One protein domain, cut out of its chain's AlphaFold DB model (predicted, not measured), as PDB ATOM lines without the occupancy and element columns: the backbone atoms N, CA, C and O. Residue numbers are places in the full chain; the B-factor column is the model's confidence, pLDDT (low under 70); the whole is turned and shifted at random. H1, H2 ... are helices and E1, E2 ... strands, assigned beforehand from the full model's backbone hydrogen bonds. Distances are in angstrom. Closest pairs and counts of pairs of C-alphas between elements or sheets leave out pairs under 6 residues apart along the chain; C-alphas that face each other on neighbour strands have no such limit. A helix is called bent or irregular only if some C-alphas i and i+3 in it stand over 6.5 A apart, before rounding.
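What this domain is: This is residues 327 to 355 and 377 to 459 of the 486 residues of an uncharacterized protein of Lobosporangium transversale (UniProt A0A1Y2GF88). A twisted three-strand antiparallel sheet is covered on one face by H1 and the two arms of the bent helix H4, with H2 grazing it and H3 off it. H1 and H4b make two layers with the sheet, helices on one face; the strands form a meander, each the antiparallel neighbour of the one before. The 112 printed residues hold H1, H2, E1, E2, E3, H3, H4 in chain order, sheet order E1 - E2 - E3; the class is mixed. The whole is compact, radius of gyration of the C-alphas 14.8 A, spans 46 by 35 by 24 A.

Where its parts are: Find C-alpha 327 at (124.473, 93.716, 125.512); from there H1 runs 18.1 A to residue 339. Then come H2, residues 346 to 349, E1, 380 to 384, E2, 392 to 401, 28.6 A, E3, 407 to 416, 27.7 A, and H3, 419 to 424. H4, 430 to 458, was assigned as one helix by its hydrogen bonds but is bent, C-alphas 443 and 446 being 9.2 A apart: H4a, 430 to 443, is irregular, with C-alphas 431 and 434 7.1 A apart, and H4b, 446 to 458, ends with C-alpha 458 at (122.920, 121.765, 127.745).

How they stand to each other: In hairpin E1 and E2, find N 381 and O 395 2.8 A apart; in hairpin E2 and E3, N 394 and O 414, 2.8 A. H4a is over E3, closest C-alphas Leu 413 and Pro 434, 5.6 A. H4a and H4b touch, Leu 440 and Ala 449 closest by C-alphas, 4.9 A. Every O i to N i+4 pair is within hydrogen-bond range in H1 and H4b, 8 of 10 in H4a, 0 of 2 in H3, where 2 of 3 O i to N i+3 pairs are; H2 is too short.

The domain as a whole: Residues 356 to 376 are not printed, and C-alphas 355 and 377 are 13.5 A apart. No link printed whole is long. Confidence is under 70 at residues 346 to 355, 377 to 378 and 426.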
ATOM      1  N   TYR A 327     125.462  93.546 124.452       91.81
ATOM      2  CA  TYR A 327     124.473  93.716 125.512       91.81
ATOM      3  C   TYR A 327     124.745  94.970 126.357       91.81
ATOM      4  O   TYR A 327     123.841  95.784 126.573       91.81
ATOM      5  N   ASP A 328     125.994  95.183 126.781       92.00
ATOM      6  CA  ASP A 328     126.398  96.368 127.546       92.00
ATOM      7  C   ASP A 328     126.175  97.656 126.741       92.00
ATOM      8  O   ASP A 328     125.665  98.654 127.265       92.00
ATOM      9  N   ARG A 329     126.509  97.629 125.444       91.19
ATOM     10  CA  ARG A 329     126.272  98.737 124.513       91.19
ATOM     11  C   ARG A 329     124.788  99.071 124.421       91.19
ATOM     12  O   ARG A 329     124.417 100.227 124.629       91.19
ATOM     13  N   GLN A 330     123.940  98.087 124.125       88.44
ATOM     14  CA  GLN A 330     122.494  98.290 124.003       88.44
ATOM     15  C   GLN A 330     121.898  98.817 125.314       88.44
ATOM     16  O   GLN A 330     121.122  99.776 125.308       88.44
ATOM     17  N   THR A 331     122.322  98.254 126.446       90.12
ATOM     18  CA  THR A 331     121.883  98.669 127.783       90.12
ATOM     19  C   THR A 331     122.258 100.121 128.071       90.12
ATOM     20  O   THR A 331     121.394 100.902 128.476       90.12
ATOM     21  N   LEU A 332     123.507 100.525 127.807       91.50
ATOM     22  CA  LEU A 332     123.931 101.912 127.998       91.50
ATOM     23  C   LEU A 332     123.116 102.869 127.126       91.50
ATOM     24  O   LEU A 332     122.626 103.883 127.624       91.50
ATOM     25  N   MET A 333     122.982 102.565 125.833       90.00
ATOM     26  CA  MET A 333     122.272 103.439 124.896       90.00
ATOM     27  C   MET A 333     120.811 103.619 125.316       90.00
ATOM     28  O   MET A 333     120.317 104.744 125.333       90.00
ATOM     29  N   ASN A 334     120.152 102.538 125.740       88.44
ATOM     30  CA  ASN A 334     118.790 102.580 126.265       88.44
ATOM     31  C   ASN A 334     118.682 103.399 127.556       88.44
ATOM     32  O   ASN A 334     117.759 104.200 127.703       88.44
ATOM     33  N   ASN A 335     119.625 103.238 128.487       90.00
ATOM     34  CA  ASN A 335     119.632 103.996 129.737       90.00
ATOM     35  C   ASN A 335     119.828 105.493 129.493       90.00
ATOM     36  O   ASN A 335     119.095 106.304 130.056       90.00
ATOM     37  N   LEU A 336     120.752 105.865 128.606       90.88
ATOM     38  CA  LEU A 336     120.970 107.258 128.220       90.88
ATOM     39  C   LEU A 336     119.760 107.846 127.491       90.88
ATOM     40  O   LEU A 336     119.361 108.967 127.798       90.88
ATOM     41  N   ALA A 337     119.151 107.088 126.574       88.25
ATOM     42  CA  ALA A 337     117.954 107.521 125.862       88.25
ATOM     43  C   ALA A 337     116.780 107.783 126.820       88.25
ATOM     44  O   ALA A 337     116.096 108.797 126.699       88.25
ATOM     45  N   ARG A 338     116.592 106.906 127.814       88.38
ATOM     46  CA  ARG A 338     115.555 107.048 128.844       88.38
ATOM     47  C   ARG A 338     115.835 108.200 129.808       88.38
ATOM     48  O   ARG A 338     114.903 108.851 130.266       88.38
ATOM     49  N   ARG A 339     117.106 108.436 130.140       89.19
ATOM     50  CA  ARG A 339     117.527 109.474 131.089       89.19
ATOM     51  C   ARG A 339     117.513 110.879 130.485       89.19
ATOM     52  O   ARG A 339     117.276 111.838 131.212       89.19
ATOM     53  N   PHE A 340     117.752 111.003 129.180       89.19
ATOM     54  CA  PHE A 340     117.828 112.286 128.472       89.19
ATOM     55  C   PHE A 340     116.887 112.343 127.254       89.19
ATOM     56  O   PHE A 340     117.344 112.644 126.148       89.19
ATOM     57  N   PRO A 341     115.577 112.084 127.420       87.62
ATOM     58  CA  PRO A 341     114.653 111.942 126.294       87.62
ATOM     59  C   PRO A 341     114.565 113.219 125.449       87.62
ATOM     60  O   PRO A 341     114.548 113.148 124.225       87.62
ATOM     61  N   ASN A 342     114.616 114.389 126.094       87.62
ATOM     62  CA  ASN A 342     114.496 115.694 125.437       87.62
ATOM     63  C   ASN A 342     115.735 116.090 124.626       87.62
ATOM     64  O   ASN A 342     115.665 116.988 123.789       87.62
ATOM     65  N   LEU A 343     116.874 115.441 124.880       87.69
ATOM     66  CA  LEU A 343     118.120 115.724 124.175       87.69
ATOM     67  C   LEU A 343     118.366 114.734 123.037       87.69
ATOM     68  O   LEU A 343     119.135 115.029 122.130       87.69
ATOM     69  N   VAL A 344     117.762 113.548 123.053       87.12
ATOM     70  CA  VAL A 344     118.077 112.496 122.080       87.12
ATOM     71  C   VAL A 344     117.384 112.770 120.745       87.12
ATOM     72  O   VAL A 344     116.159 112.814 120.651       87.12
ATOM     73  N   LYS A 345     118.162 112.896 119.664       79.19
ATOM     74  CA  LYS A 345     117.611 112.984 118.305       79.19
ATOM     75  C   LYS A 345     117.177 111.602 117.822       79.19
ATOM     76  O   LYS A 345     117.997 110.744 117.511       79.19
ATOM     77  N   ILE A 346     115.865 111.434 117.679       58.31
ATOM     78  CA  ILE A 346     115.210 110.204 117.204       58.31
ATOM     79  C   ILE A 346     115.601 109.843 115.748       58.31
ATOM     80  O   ILE A 346     115.633 108.669 115.371       58.31
ATOM     81  N   ASN A 347     115.992 110.827 114.929       46.16
ATOM     82  CA  ASN A 347     115.997 110.711 113.460       46.16
ATOM     83  C   ASN A 347     117.229 110.063 112.796       46.16
ATOM     84  O   ASN A 347     117.414 110.206 111.591       46.16
ATOM     85  N   GLN A 348     118.064 109.318 113.524       44.34
ATOM     86  CA  GLN A 348     119.094 108.448 112.908       44.34
ATOM     87  C   GLN A 348     119.212 107.088 113.609       44.34
ATOM     88  O   GLN A 348     119.587 106.095 112.990       44.34
ATOM     89  N   THR A 349     118.814 107.040 114.876       42.38
ATOM     90  CA  THR A 349     118.858 105.871 115.756       42.38
ATOM     91  C   THR A 349     117.706 104.896 115.485       42.38
ATOM     92  O   THR A 349     117.899 103.687 115.556       42.38
ATOM     93  N   ILE A 350     116.522 105.408 115.105       45.06
ATOM     94  CA  ILE A 350     115.282 104.613 114.973       45.06
ATOM     95  C   ILE A 350     114.866 104.374 113.509       45.06
ATOM     96  O   ILE A 350     114.197 103.389 113.205       45.06
ATOM     97  N   SER A 351     115.312 105.187 112.545       35.75
ATOM     98  CA  SER A 351     114.892 105.042 111.135       35.75
ATOM     99  C   SER A 351     115.393 103.759 110.445       35.75
ATOM    100  O   SER A 351     114.867 103.379 109.401       35.75
ATOM    101  N   ARG A 352     116.385 103.064 111.022       38.84
ATOM    102  CA  ARG A 352     116.770 101.694 110.622       38.84
ATOM    103  C   ARG A 352     115.989 100.599 111.361       38.84
ATOM    104  O   ARG A 352     115.956  99.472 110.882       38.84
ATOM    105  N   LEU A 353     115.335 100.930 112.475       43.34
ATOM    106  CA  LEU A 353     114.545 100.006 113.295       43.34
ATOM    107  C   LEU A 353     113.143  99.779 112.709       43.34
ATOM    108  O   LEU A 353     112.649  98.657 112.718       43.34
ATOM    109  N   SER A 354     112.522 100.800 112.111       37.84
ATOM    110  CA  SER A 354     111.161 100.676 111.559       37.84
ATOM    111  C   SER A 354     111.067  99.887 110.246       37.84
ATOM    112  O   SER A 354     109.994  99.391 109.910       37.84
ATOM    113  N   LYS A 355     112.172  99.725 109.503       38.47
ATOM    114  CA  LYS A 355     112.177  98.979 108.230       38.47
ATOM    115  C   LYS A 355     112.276  97.460 108.398       38.47
ATOM    116  O   LYS A 355     111.910  96.750 107.471       38.47
ATOM    117  N   GLY A 377     122.482  96.645 116.773       54.62
ATOM    118  CA  GLY A 377     123.292  97.305 115.740       54.62
ATOM    119  C   GLY A 377     123.369  98.836 115.803       54.62
ATOM    120  O   GLY A 377     124.119  99.432 115.031       54.62
ATOM    121  N   VAL A 378     122.681  99.516 116.728       62.31
ATOM    122  CA  VAL A 378     122.813 100.979 116.878       62.31
ATOM    123  C   VAL A 378     124.175 101.344 117.482       62.31
ATOM    124  O   VAL A 378     124.391 101.287 118.691       62.31
ATOM    125  N   GLN A 379     125.133 101.718 116.634       79.12
ATOM    126  CA  GLN A 379     126.478 102.127 117.066       79.12
ATOM    127  C   GLN A 379     126.539 103.575 117.558       79.12
ATOM    128  O   GLN A 379     127.561 103.996 118.086       79.12
ATOM    129  N   THR A 380     125.498 104.379 117.326       87.94
ATOM    130  CA  THR A 380     125.561 105.828 117.545       87.94
ATOM    131  C   THR A 380     124.291 106.371 118.186       87.94
ATOM    132  O   THR A 380     123.194 106.059 117.735       87.94
ATOM    133  N   LEU A 381     124.453 107.231 119.191       90.12
ATOM    134  CA  LEU A 381     123.393 107.989 119.848       90.12
ATOM    135  C   LEU A 381     123.726 109.482 119.762       90.12
ATOM    136  O   LEU A 381     124.833 109.897 120.105       90.12
ATOM    137  N   VAL A 382     122.785 110.290 119.273       91.06
ATOM    138  CA  VAL A 382     122.993 111.729 119.049       91.06
ATOM    139  C   VAL A 382     122.166 112.535 120.040       91.06
ATOM    140  O   VAL A 382     120.950 112.369 120.111       91.06
ATOM    141  N   PHE A 383     122.826 113.442 120.751       91.06
ATOM    142  CA  PHE A 383     122.226 114.411 121.655       91.06
ATOM    143  C   PHE A 383     122.252 115.804 121.028       91.06
ATOM    144  O   PHE A 383     123.263 116.201 120.453       91.06
ATOM    145  N   SER A 384     121.172 116.558 121.165       89.38
ATOM    146  CA  SER A 384     120.997 117.914 120.662       89.38
ATOM    147  C   SER A 384     120.300 118.753 121.716       89.38
ATOM    148  O   SER A 384     119.363 118.292 122.359       89.38
ATOM    149  N   GLY A 385     120.715 120.009 121.835       84.50
ATOM    150  CA  GLY A 385     120.010 120.978 122.666       84.50
ATOM    151  C   GLY A 385     118.633 121.352 122.097       84.50
ATOM    152  O   GLY A 385     118.338 121.036 120.937       84.50
ATOM    153  N   PRO A 386     117.813 122.076 122.884       78.31
ATOM    154  CA  PRO A 386     116.450 122.466 122.507       78.31
ATOM    155  C   PRO A 386     116.404 123.425 121.308       78.31
ATOM    156  O   PRO A 386     115.398 123.516 120.609       78.31
ATOM    157  N   ARG A 387     117.499 124.143 121.029       80.00
ATOM    158  CA  ARG A 387     117.586 125.066 119.893       80.00
ATOM    159  C   ARG A 387     118.113 124.333 118.660       80.00
ATOM    160  O   ARG A 387     119.100 123.609 118.734       80.00
ATOM    161  N   LYS A 388     117.531 124.602 117.482       72.44
ATOM    162  CA  LYS A 388     118.002 124.049 116.188       72.44
ATOM    163  C   LYS A 388     119.467 124.382 115.883       72.44
ATOM    164  O   LYS A 388     120.104 123.680 115.104       72.44
ATOM    165  N   SER A 389     119.982 125.460 116.466       76.50
ATOM    166  CA  SER A 389     121.368 125.885 116.323       76.50
ATOM    167  C   SER A 389     122.311 125.254 117.342       76.50
ATOM    168  O   SER A 389     123.501 125.443 117.164       76.50
ATOM    169  N   SER A 390     121.845 124.550 118.378       81.00
ATOM    170  CA  SER A 390     122.711 123.988 119.422       81.00
ATOM    171  C   SER A 390     123.769 123.030 118.853       81.00
ATOM    172  O   SER A 390     123.502 122.348 117.858       81.00
ATOM    173  N   PRO A 391     124.961 122.945 119.479       84.75
ATOM    174  CA  PRO A 391     125.906 121.889 119.155       84.75
ATOM    175  C   PRO A 391     125.251 120.541 119.440       84.75
ATOM    176  O   PRO A 391     124.360 120.442 120.284       84.75
ATOM    177  N   GLU A 392     125.684 119.513 118.727       90.38
ATOM    178  CA  GLU A 392     125.259 118.146 118.977       90.38
ATOM    179  C   GLU A 392     126.411 117.340 119.564       90.38
ATOM    180  O   GLU A 392     127.575 117.576 119.239       90.38
ATOM    181  N   LEU A 393     126.090 116.346 120.385       91.31
ATOM    182  CA  LEU A 393     127.049 115.360 120.866       91.31
ATOM    183  C   LEU A 393     126.693 113.998 120.309       91.31
ATOM    184  O   LEU A 393     125.574 113.522 120.458       91.31
ATOM    185  N   VAL A 394     127.662 113.360 119.681       92.44
ATOM    186  CA  VAL A 394     127.514 112.068 119.030       92.44
ATOM    187  C   VAL A 394     128.282 111.048 119.855       92.44
ATOM    188  O   VAL A 394     129.513 111.010 119.825       92.44
ATOM    189  N   LEU A 395     127.558 110.238 120.625       93.75
ATOM    190  CA  LEU A 395     128.117 109.081 121.307       93.75
ATOM    191  C   LEU A 395     128.214 107.943 120.300       93.75
ATOM    192  O   LEU A 395     127.200 107.451 119.819       93.75
ATOM    193  N   HIS A 396     129.431 107.522 120.001       91.75
ATOM    194  CA  HIS A 396     129.726 106.414 119.114       91.75
ATOM    195  C   HIS A 396     130.331 105.263 119.920       91.75
ATOM    196  O   HIS A 396     131.331 105.450 120.612       91.75
ATOM    197  N   TRP A 397     129.736 104.079 119.828       92.19
ATOM    198  CA  TRP A 397     130.235 102.840 120.411       92.19
ATOM    199  C   TRP A 397     130.366 101.792 119.306       92.19
ATOM    200  O   TRP A 397     129.375 101.200 118.880       92.19
ATOM    201  N   ALA A 398     131.606 101.551 118.883       90.19
ATOM    202  CA  ALA A 398     131.972 100.458 117.989       90.19
ATOM    203  C   ALA A 398     132.577  99.290 118.778       90.19
ATOM    204  O   ALA A 398     133.229  99.499 119.809       90.19
ATOM    205  N   ILE A 399     132.362  98.068 118.298       92.19
ATOM    206  CA  ILE A 399     132.988  96.857 118.821       92.19
ATOM    207  C   ILE A 399     133.850  96.293 117.693       92.19
ATOM    208  O   ILE A 399     133.341  95.754 116.716       92.19
ATOM    209  N   ASP A 400     135.165  96.445 117.811       91.50
ATOM    210  CA  ASP A 400     136.085  95.880 116.830       91.50
ATOM    211  C   ASP A 400     136.399  94.436 117.203       91.50
ATOM    212  O   ASP A 400     136.760  94.151 118.349       91.50
ATOM    213  N   VAL A 401     136.356  93.537 116.222       94.75
ATOM    214  CA  VAL A 401     136.810  92.158 116.393       94.75
ATOM    215  C   VAL A 401     137.991  91.902 115.471       94.75
ATOM    216  O   VAL A 401     137.895  92.019 114.252       94.75
ATOM    217  N   THR A 402     139.135  91.574 116.066       93.38
ATOM    218  CA  THR A 402     140.330  91.186 115.302       93.38
ATOM    219  C   THR A 402     140.124  89.830 114.629       93.38
ATOM    220  O   THR A 402     139.339  89.005 115.093       93.38
ATOM    221  N   ASP A 403     140.911  89.551 113.599       90.00
ATOM    222  CA  ASP A 403     141.028  88.227 112.982       90.00
ATOM    223  C   ASP A 403     141.394  87.114 113.985       90.00
ATOM    224  O   ASP A 403     141.051  85.957 113.767       90.00
ATOM    225  N   GLN A 404     142.058  87.437 115.098       91.56
ATOM    226  CA  GLN A 404     142.382  86.497 116.181       91.56
ATOM    227  C   GLN A 404     141.236  86.284 117.190       91.56
ATOM    228  O   GLN A 404     141.416  85.571 118.176       91.56
ATOM    229  N   GLY A 405     140.079  86.923 117.003       90.50
ATOM    230  CA  GLY A 405     138.938  86.814 117.922       90.50
ATOM    231  C   GLY A 405     139.024  87.709 119.163       90.50
ATOM    232  O   GLY A 405     138.208  87.614 120.076       90.50
ATOM    233  N   LYS A 406     140.000  88.624 119.227       94.94
ATOM    234  CA  LYS A 406     140.032  89.666 120.263       94.94
ATOM    235  C   LYS A 406     138.935  90.697 120.003       94.94
ATOM    236  O   LYS A 406     138.922  91.312 118.939       94.94
ATOM    237  N   VAL A 407     138.085  90.915 121.002       95.44
ATOM    238  CA  VAL A 407     136.987  91.893 120.989       95.44
ATOM    239  C   VAL A 407     137.430  93.171 121.710       95.44
ATOM    240  O   VAL A 407     137.970  93.104 122.816       95.44
ATOM    241  N   ILE A 408     137.265  94.337 121.077       93.88
ATOM    242  CA  ILE A 408     137.779  95.627 121.558       93.88
ATOM    243  C   ILE A 408     136.673  96.700 121.503       93.88
ATOM    244  O   ILE A 408     136.282  97.112 120.409       93.88
ATOM    245  N   PRO A 409     136.209  97.235 122.653       93.00
ATOM    246  CA  PRO A 409     135.326  98.401 122.672       93.00
ATOM    247  C   PRO A 409     136.036  99.657 122.204       93.00
ATOM    248  O   PRO A 409     137.112  99.997 122.703       93.00
ATOM    249  N   ARG A 410     135.356 100.442 121.372       92.00
ATOM    250  CA  ARG A 410     135.707 101.836 121.106       92.00
ATOM    251  C   ARG A 410     134.516 102.736 121.361       92.00
ATOM    252  O   ARG A 410     133.651 102.903 120.506       92.00
ATOM    253  N   VAL A 411     134.524 103.359 122.534       94.06
ATOM    254  CA  VAL A 411     133.533 104.366 122.918       94.06
ATOM    255  C   VAL A 411     134.133 105.755 122.756       94.06
ATOM    256  O   VAL A 411     135.226 106.032 123.249       94.06
ATOM    257  N   ARG A 412     133.431 106.632 122.041       93.69
ATOM    258  CA  ARG A 412     133.837 108.012 121.766       93.69
ATOM    259  C   ARG A 412     132.635 108.930 121.896       93.69
ATOM    260  O   ARG A 412     131.543 108.569 121.477       93.69
ATOM    261  N   LEU A 413     132.853 110.132 122.414       93.69
ATOM    262  CA  LEU A 413     131.869 111.206 122.391       93.69
ATOM    263  C   LEU A 413     132.447 112.350 121.566       93.69
ATOM    264  O   LEU A 413     133.497 112.891 121.912       93.69
ATOM    265  N   LEU A 414     131.797 112.665 120.449       92.31
ATOM    266  CA  LEU A 414     132.290 113.627 119.470       92.31
ATOM    267  C   LEU A 414     131.312 114.800 119.343       92.31
ATOM    268  O   LEU A 414     130.117 114.561 119.162       92.31
ATOM    269  N   PRO A 415     131.778 116.056 119.394       90.62
ATOM    270  CA  PRO A 415     130.929 117.194 119.083       90.62
ATOM    271  C   PRO A 415     130.676 117.289 117.571       90.62
ATOM    272  O   PRO A 415     131.593 117.167 116.758       90.62
ATOM    273  N   ARG A 416     129.430 117.558 117.180       89.56
ATOM    274  CA  ARG A 416     129.045 117.939 115.817       89.56
ATOM    275  C   ARG A 416     128.459 119.346 115.856       89.56
ATOM    276  O   ARG A 416     127.365 119.570 116.362       89.56
ATOM    277  N   MET A 417     129.217 120.304 115.329       83.25
ATOM    278  CA  MET A 417     128.887 121.728 115.415       83.25
ATOM    279  C   MET A 417     128.266 122.258 114.116       83.25
ATOM    280  O   MET A 417     128.858 122.084 113.044       83.25
ATOM    281  N   PRO A 418     127.133 122.979 114.187       79.94
ATOM    282  CA  PRO A 418     126.681 123.834 113.094       79.94
ATOM    283  C   PRO A 418     127.713 124.926 112.779       79.94
ATOM    284  O   PRO A 418     128.413 125.405 113.671       79.94
ATOM    285  N   LYS A 419     127.785 125.379 111.518       77.88
ATOM    286  CA  LYS A 419     128.797 126.360 111.059       77.88
ATOM    287  C   LYS A 419     128.863 127.630 111.922       77.88
ATOM    288  O   LYS A 419     129.954 128.118 112.184       77.88
ATOM    289  N   LYS A 420     127.712 128.116 112.401       76.00
ATOM    290  CA  LYS A 420     127.613 129.311 113.258       76.00
ATOM    291  C   LYS A 420     128.309 129.137 114.616       76.00
ATOM    292  O   LYS A 420     128.854 130.096 115.132       76.00
ATOM    293  N   TRP A 421     128.348 127.920 115.168       76.56
ATOM    294  CA  TRP A 421     128.997 127.656 116.461       76.56
ATOM    295  C   TRP A 421     130.513 127.612 116.377       76.56
ATOM    296  O   TRP A 421     131.178 128.042 117.309       76.56
ATOM    297  N   LYS A 422     131.063 127.171 115.241       75.12
ATOM    298  CA  LYS A 422     132.517 127.190 115.034       75.12
ATOM    299  C   LYS A 422     133.108 128.601 115.072       75.12
ATOM    300  O   LYS A 422     134.278 128.742 115.381       75.12
ATOM    301  N   GLN A 423     132.314 129.619 114.738       75.38
ATOM    302  CA  GLN A 423     132.743 131.021 114.796       75.38
ATOM    303  C   GLN A 423     132.708 131.579 116.223       75.38
ATOM    304  O   GLN A 423     133.467 132.484 116.529       75.38
ATOM    305  N   VAL A 424     131.835 131.040 117.080       77.44
ATOM    306  CA  VAL A 424     131.650 131.500 118.467       77.44
ATOM    307  C   VAL A 424     132.576 130.759 119.438       77.44
ATOM    308  O   VAL A 424     132.972 131.318 120.456       77.44
ATOM    309  N   ASP A 425     132.966 129.515 119.138       76.31
ATOM    310  CA  ASP A 425     133.952 128.764 119.927       76.31
ATOM    311  C   ASP A 425     135.392 129.173 119.572       76.31
ATOM    312  O   ASP A 425     136.203 128.359 119.136       76.31
ATOM    313  N   GLU A 426     135.719 130.453 119.766       69.44
ATOM    314  CA  GLU A 426     137.040 131.028 119.461       69.44
ATOM    315  C   GLU A 426     138.192 130.295 120.171       69.44
ATOM    316  O   GLU A 426     139.326 130.293 119.698       69.44
ATOM    317  N   LYS A 427     137.902 129.649 121.307       72.94
ATOM    318  CA  LYS A 427     138.879 128.921 122.129       72.94
ATOM    319  C   LYS A 427     138.962 127.424 121.812       72.94
ATOM    320  O   LYS A 427     139.777 126.741 122.430       72.94
ATOM    321  N   GLY A 428     138.135 126.902 120.900       75.44
ATOM    322  CA  GLY A 428     138.083 125.468 120.585       75.44
ATOM    323  C   GLY A 428     137.732 124.603 121.801       75.44
ATOM    324  O   GLY A 428     138.232 123.490 121.967       75.44
ATOM    325  N   THR A 429     136.903 125.126 122.703       76.75
ATOM    326  CA  THR A 429     136.548 124.476 123.970       76.75
ATOM    327  C   THR A 429     135.831 123.152 123.723       76.75
ATOM    328  O   THR A 429     136.042 122.178 124.451       76.75
ATOM    329  N   LEU A 430     135.003 123.085 122.675       77.94
ATOM    330  CA  LEU A 430     134.275 121.872 122.317       77.94
ATOM    331  C   LEU A 430     135.209 120.800 121.738       77.94
ATOM    332  O   LEU A 430     134.975 119.613 121.957       77.94
ATOM    333  N   ASP A 431     136.324 121.178 121.111       82.62
ATOM    334  CA  ASP A 431     137.317 120.218 120.609       82.62
ATOM    335  C   ASP A 431     138.027 119.460 121.745       82.62
ATOM    336  O   ASP A 431     138.554 118.363 121.540       82.62
ATOM    337  N   ALA A 432     137.974 119.973 122.981       86.25
ATOM    338  CA  ALA A 432     138.471 119.272 124.161       86.25
ATOM    339  C   ALA A 432     137.536 118.144 124.650       86.25
ATOM    340  O   ALA A 432     137.963 117.312 125.458       86.25
ATOM    341  N   ILE A 433     136.284 118.069 124.171       89.56
ATOM    342  CA  ILE A 433     135.271 117.106 124.642       89.56
ATOM    343  C   ILE A 433     135.748 115.651 124.577       89.56
ATOM    344  O   ILE A 433     135.630 114.971 125.598       89.56
ATOM    345  N   PRO A 434     136.322 115.140 123.467       92.69
ATOM    346  CA  PRO A 434     136.763 113.748 123.411       92.69
ATOM    347  C   PRO A 434     137.805 113.419 124.489       92.69
ATOM    348  O   PRO A 434     137.742 112.366 125.124       92.69
ATOM    349  N   MET A 435     138.737 114.340 124.751       90.81
ATOM    350  CA  MET A 435     139.756 114.178 125.789       90.81
ATOM    351  C   MET A 435     139.143 114.202 127.195       90.81
ATOM    352  O   MET A 435     139.487 113.356 128.027       90.81
ATOM    353  N   GLN A 436     138.231 115.138 127.475       91.25
ATOM    354  CA  GLN A 436     137.561 115.201 128.778       91.25
ATOM    355  C   GLN A 436     136.657 113.989 129.009       91.25
ATOM    356  O   GLN A 436     136.625 113.451 130.113       91.25
ATOM    357  N   PHE A 437     135.998 113.497 127.961       94.00
ATOM    358  CA  PHE A 437     135.199 112.280 128.012       94.00
ATOM    359  C   PHE A 437     136.032 111.075 128.445       94.00
ATOM    360  O   PHE A 437     135.647 110.384 129.384       94.00
ATOM    361  N   VAL A 438     137.216 110.868 127.858       94.06
ATOM    362  CA  VAL A 438     138.119 109.773 128.256       94.06
ATOM    363  C   VAL A 438     138.529 109.887 129.730       94.06
ATOM    364  O   VAL A 438     138.531 108.887 130.449       94.06
ATOM    365  N   ARG A 439     138.835 111.098 130.215       93.12
ATOM    366  CA  ARG A 439     139.173 111.326 131.633       93.12
ATOM    367  C   ARG A 439     137.988 111.027 132.551       93.12
ATOM    368  O   ARG A 439     138.149 110.351 133.565       93.12
ATOM    369  N   LEU A 440     136.793 111.490 132.189       93.19
ATOM    370  CA  LEU A 440     135.575 111.258 132.960       93.19
ATOM    371  C   LEU A 440     135.169 109.783 132.959       93.19
ATOM    372  O   LEU A 440     134.768 109.281 134.006       93.19
ATOM    373  N   MET A 441     135.344 109.064 131.848       93.31
ATOM    374  CA  MET A 441     135.093 107.621 131.781       93.31
ATOM    375  C   MET A 441     135.912 106.858 132.827       93.31
ATOM    376  O   MET A 441     135.377 105.983 133.502       93.31
ATOM    377  N   GLN A 442     137.184 107.224 133.020       91.94
ATOM    378  CA  GLN A 442     138.052 106.604 134.031       91.94
ATOM    379  C   GLN A 442     137.607 106.898 135.474       91.94
ATOM    380  O   GLN A 442     137.909 106.127 136.383       91.94
ATOM    381  N   LEU A 443     136.923 108.023 135.701       93.44
ATOM    382  CA  LEU A 443     136.530 108.480 137.037       93.44
ATOM    383  C   LEU A 443     135.099 108.085 137.419       93.44
ATOM    384  O   LEU A 443     134.828 107.858 138.599       93.44
ATOM    385  N   LYS A 444     134.183 108.061 136.447       92.31
ATOM    386  CA  LYS A 444     132.728 107.979 136.649       92.31
ATOM    387  C   LYS A 444     132.052 106.883 135.820       92.31
ATOM    388  O   LYS A 444     130.844 106.704 135.949       92.31
ATOM    389  N   GLY A 445     132.802 106.153 134.994       93.38
ATOM    390  CA  GLY A 445     132.245 105.210 134.026       93.38
ATOM    391  C   GLY A 445     131.606 105.911 132.826       93.38
ATOM    392  O   GLY A 445     131.478 107.137 132.791       93.38
ATOM    393  N   THR A 446     131.213 105.130 131.819       93.88
ATOM    394  CA  THR A 446     130.713 105.657 130.542       93.88
ATOM    395  C   THR A 446     129.429 106.465 130.705       93.88
ATOM    396  O   THR A 446     129.364 107.599 130.240       93.88
ATOM    397  N   GLU A 447     128.431 105.930 131.415       93.69
ATOM    398  CA  GLU A 447     127.151 106.620 131.616       93.69
ATOM    399  C   GLU A 447     127.326 107.939 132.381       93.69
ATOM    400  O   GLU A 447     126.834 108.982 131.950       93.69
ATOM    401  N   GLY A 448     128.085 107.914 133.483       93.56
ATOM    402  CA  GLY A 448     128.358 109.100 134.292       93.56
ATOM    403  C   GLY A 448     129.138 110.168 133.526       93.56
ATOM    404  O   GLY A 448     128.838 111.353 133.653       93.56
ATOM    405  N   ALA A 449     130.099 109.761 132.692       95.38
ATOM    406  CA  ALA A 449     130.853 110.678 131.844       95.38
ATOM    407  C   ALA A 449     129.964 111.382 130.811       95.38
ATOM    408  O   ALA A 449     130.067 112.598 130.654       95.38
ATOM    409  N   VAL A 450     129.070 110.640 130.143       94.56
ATOM    410  CA  VAL A 450     128.098 111.229 129.210       94.56
ATOM    411  C   VAL A 450     127.168 112.188 129.952       94.56
ATOM    412  O   VAL A 450     127.010 113.325 129.520       94.56
ATOM    413  N   ALA A 451     126.608 111.773 131.091       92.81
ATOM    414  CA  ALA A 451     125.684 112.595 131.868       92.81
ATOM    415  C   ALA A 451     126.296 113.940 132.295       92.81
ATOM    416  O   ALA A 451     125.664 114.979 132.120       92.81
ATOM    417  N   ILE A 452     127.536 113.928 132.799       91.44
ATOM    418  CA  ILE A 452     128.251 115.149 133.198       91.44
ATOM    419  C   ILE A 452     128.444 116.075 131.995       91.44
ATOM    420  O   ILE A 452     128.141 117.260 132.084       91.44
ATOM    421  N   LEU A 453     128.900 115.549 130.853       90.88
ATOM    422  CA  LEU A 453     129.141 116.372 129.665       90.88
ATOM    423  C   LEU A 453     127.849 116.940 129.072       90.88
ATOM    424  O   LEU A 453     127.837 118.093 128.647       90.88
ATOM    425  N   LEU A 454     126.756 116.173 129.085       90.56
ATOM    426  CA  LEU A 454     125.442 116.676 128.682       90.56
ATOM    427  C   LEU A 454     124.980 117.817 129.589       90.56
ATOM    428  O   LEU A 454     124.511 118.833 129.082       90.56
ATOM    429  N   GLN A 455     125.165 117.686 130.903       89.00
ATOM    430  CA  GLN A 455     124.814 118.734 131.857       89.00
ATOM    431  C   GLN A 455     125.684 119.988 131.689       89.00
ATOM    432  O   GLN A 455     125.170 121.099 131.774       89.00
ATOM    433  N   CYS A 456     126.980 119.833 131.401       86.94
ATOM    434  CA  CYS A 456     127.870 120.963 131.131       86.94
ATOM    435  C   CYS A 456     127.481 121.738 129.863       86.94
ATOM    436  O   CYS A 456     127.650 122.951 129.824       86.94
ATOM    437  N   ILE A 457     126.995 121.049 128.827       84.44
ATOM    438  CA  ILE A 457     126.756 121.653 127.505       84.44
ATOM    439  C   ILE A 457     125.322 122.164 127.355       84.44
ATOM    440  O   ILE A 457     125.104 123.213 126.753       84.44
ATOM    441  N   TYR A 458     124.341 121.439 127.893       86.19
ATOM    442  CA  TYR A 458     122.920 121.765 127.745       86.19
ATOM    443  C   TYR A 458     122.265 122.269 129.036       86.19
ATOM    444  O   TYR A 458     121.079 122.591 129.018       86.19
ATOM    445  N   GLY A 459     123.015 122.352 130.137       80.69
ATOM    446  CA  GLY A 459     122.507 122.759 131.444       80.69
ATOM    447  C   GLY A 459     121.779 121.637 132.201       80.69
ATOM    448  O   GLY A 459     121.632 120.516 131.689       80.69
TER     449      GLY A 459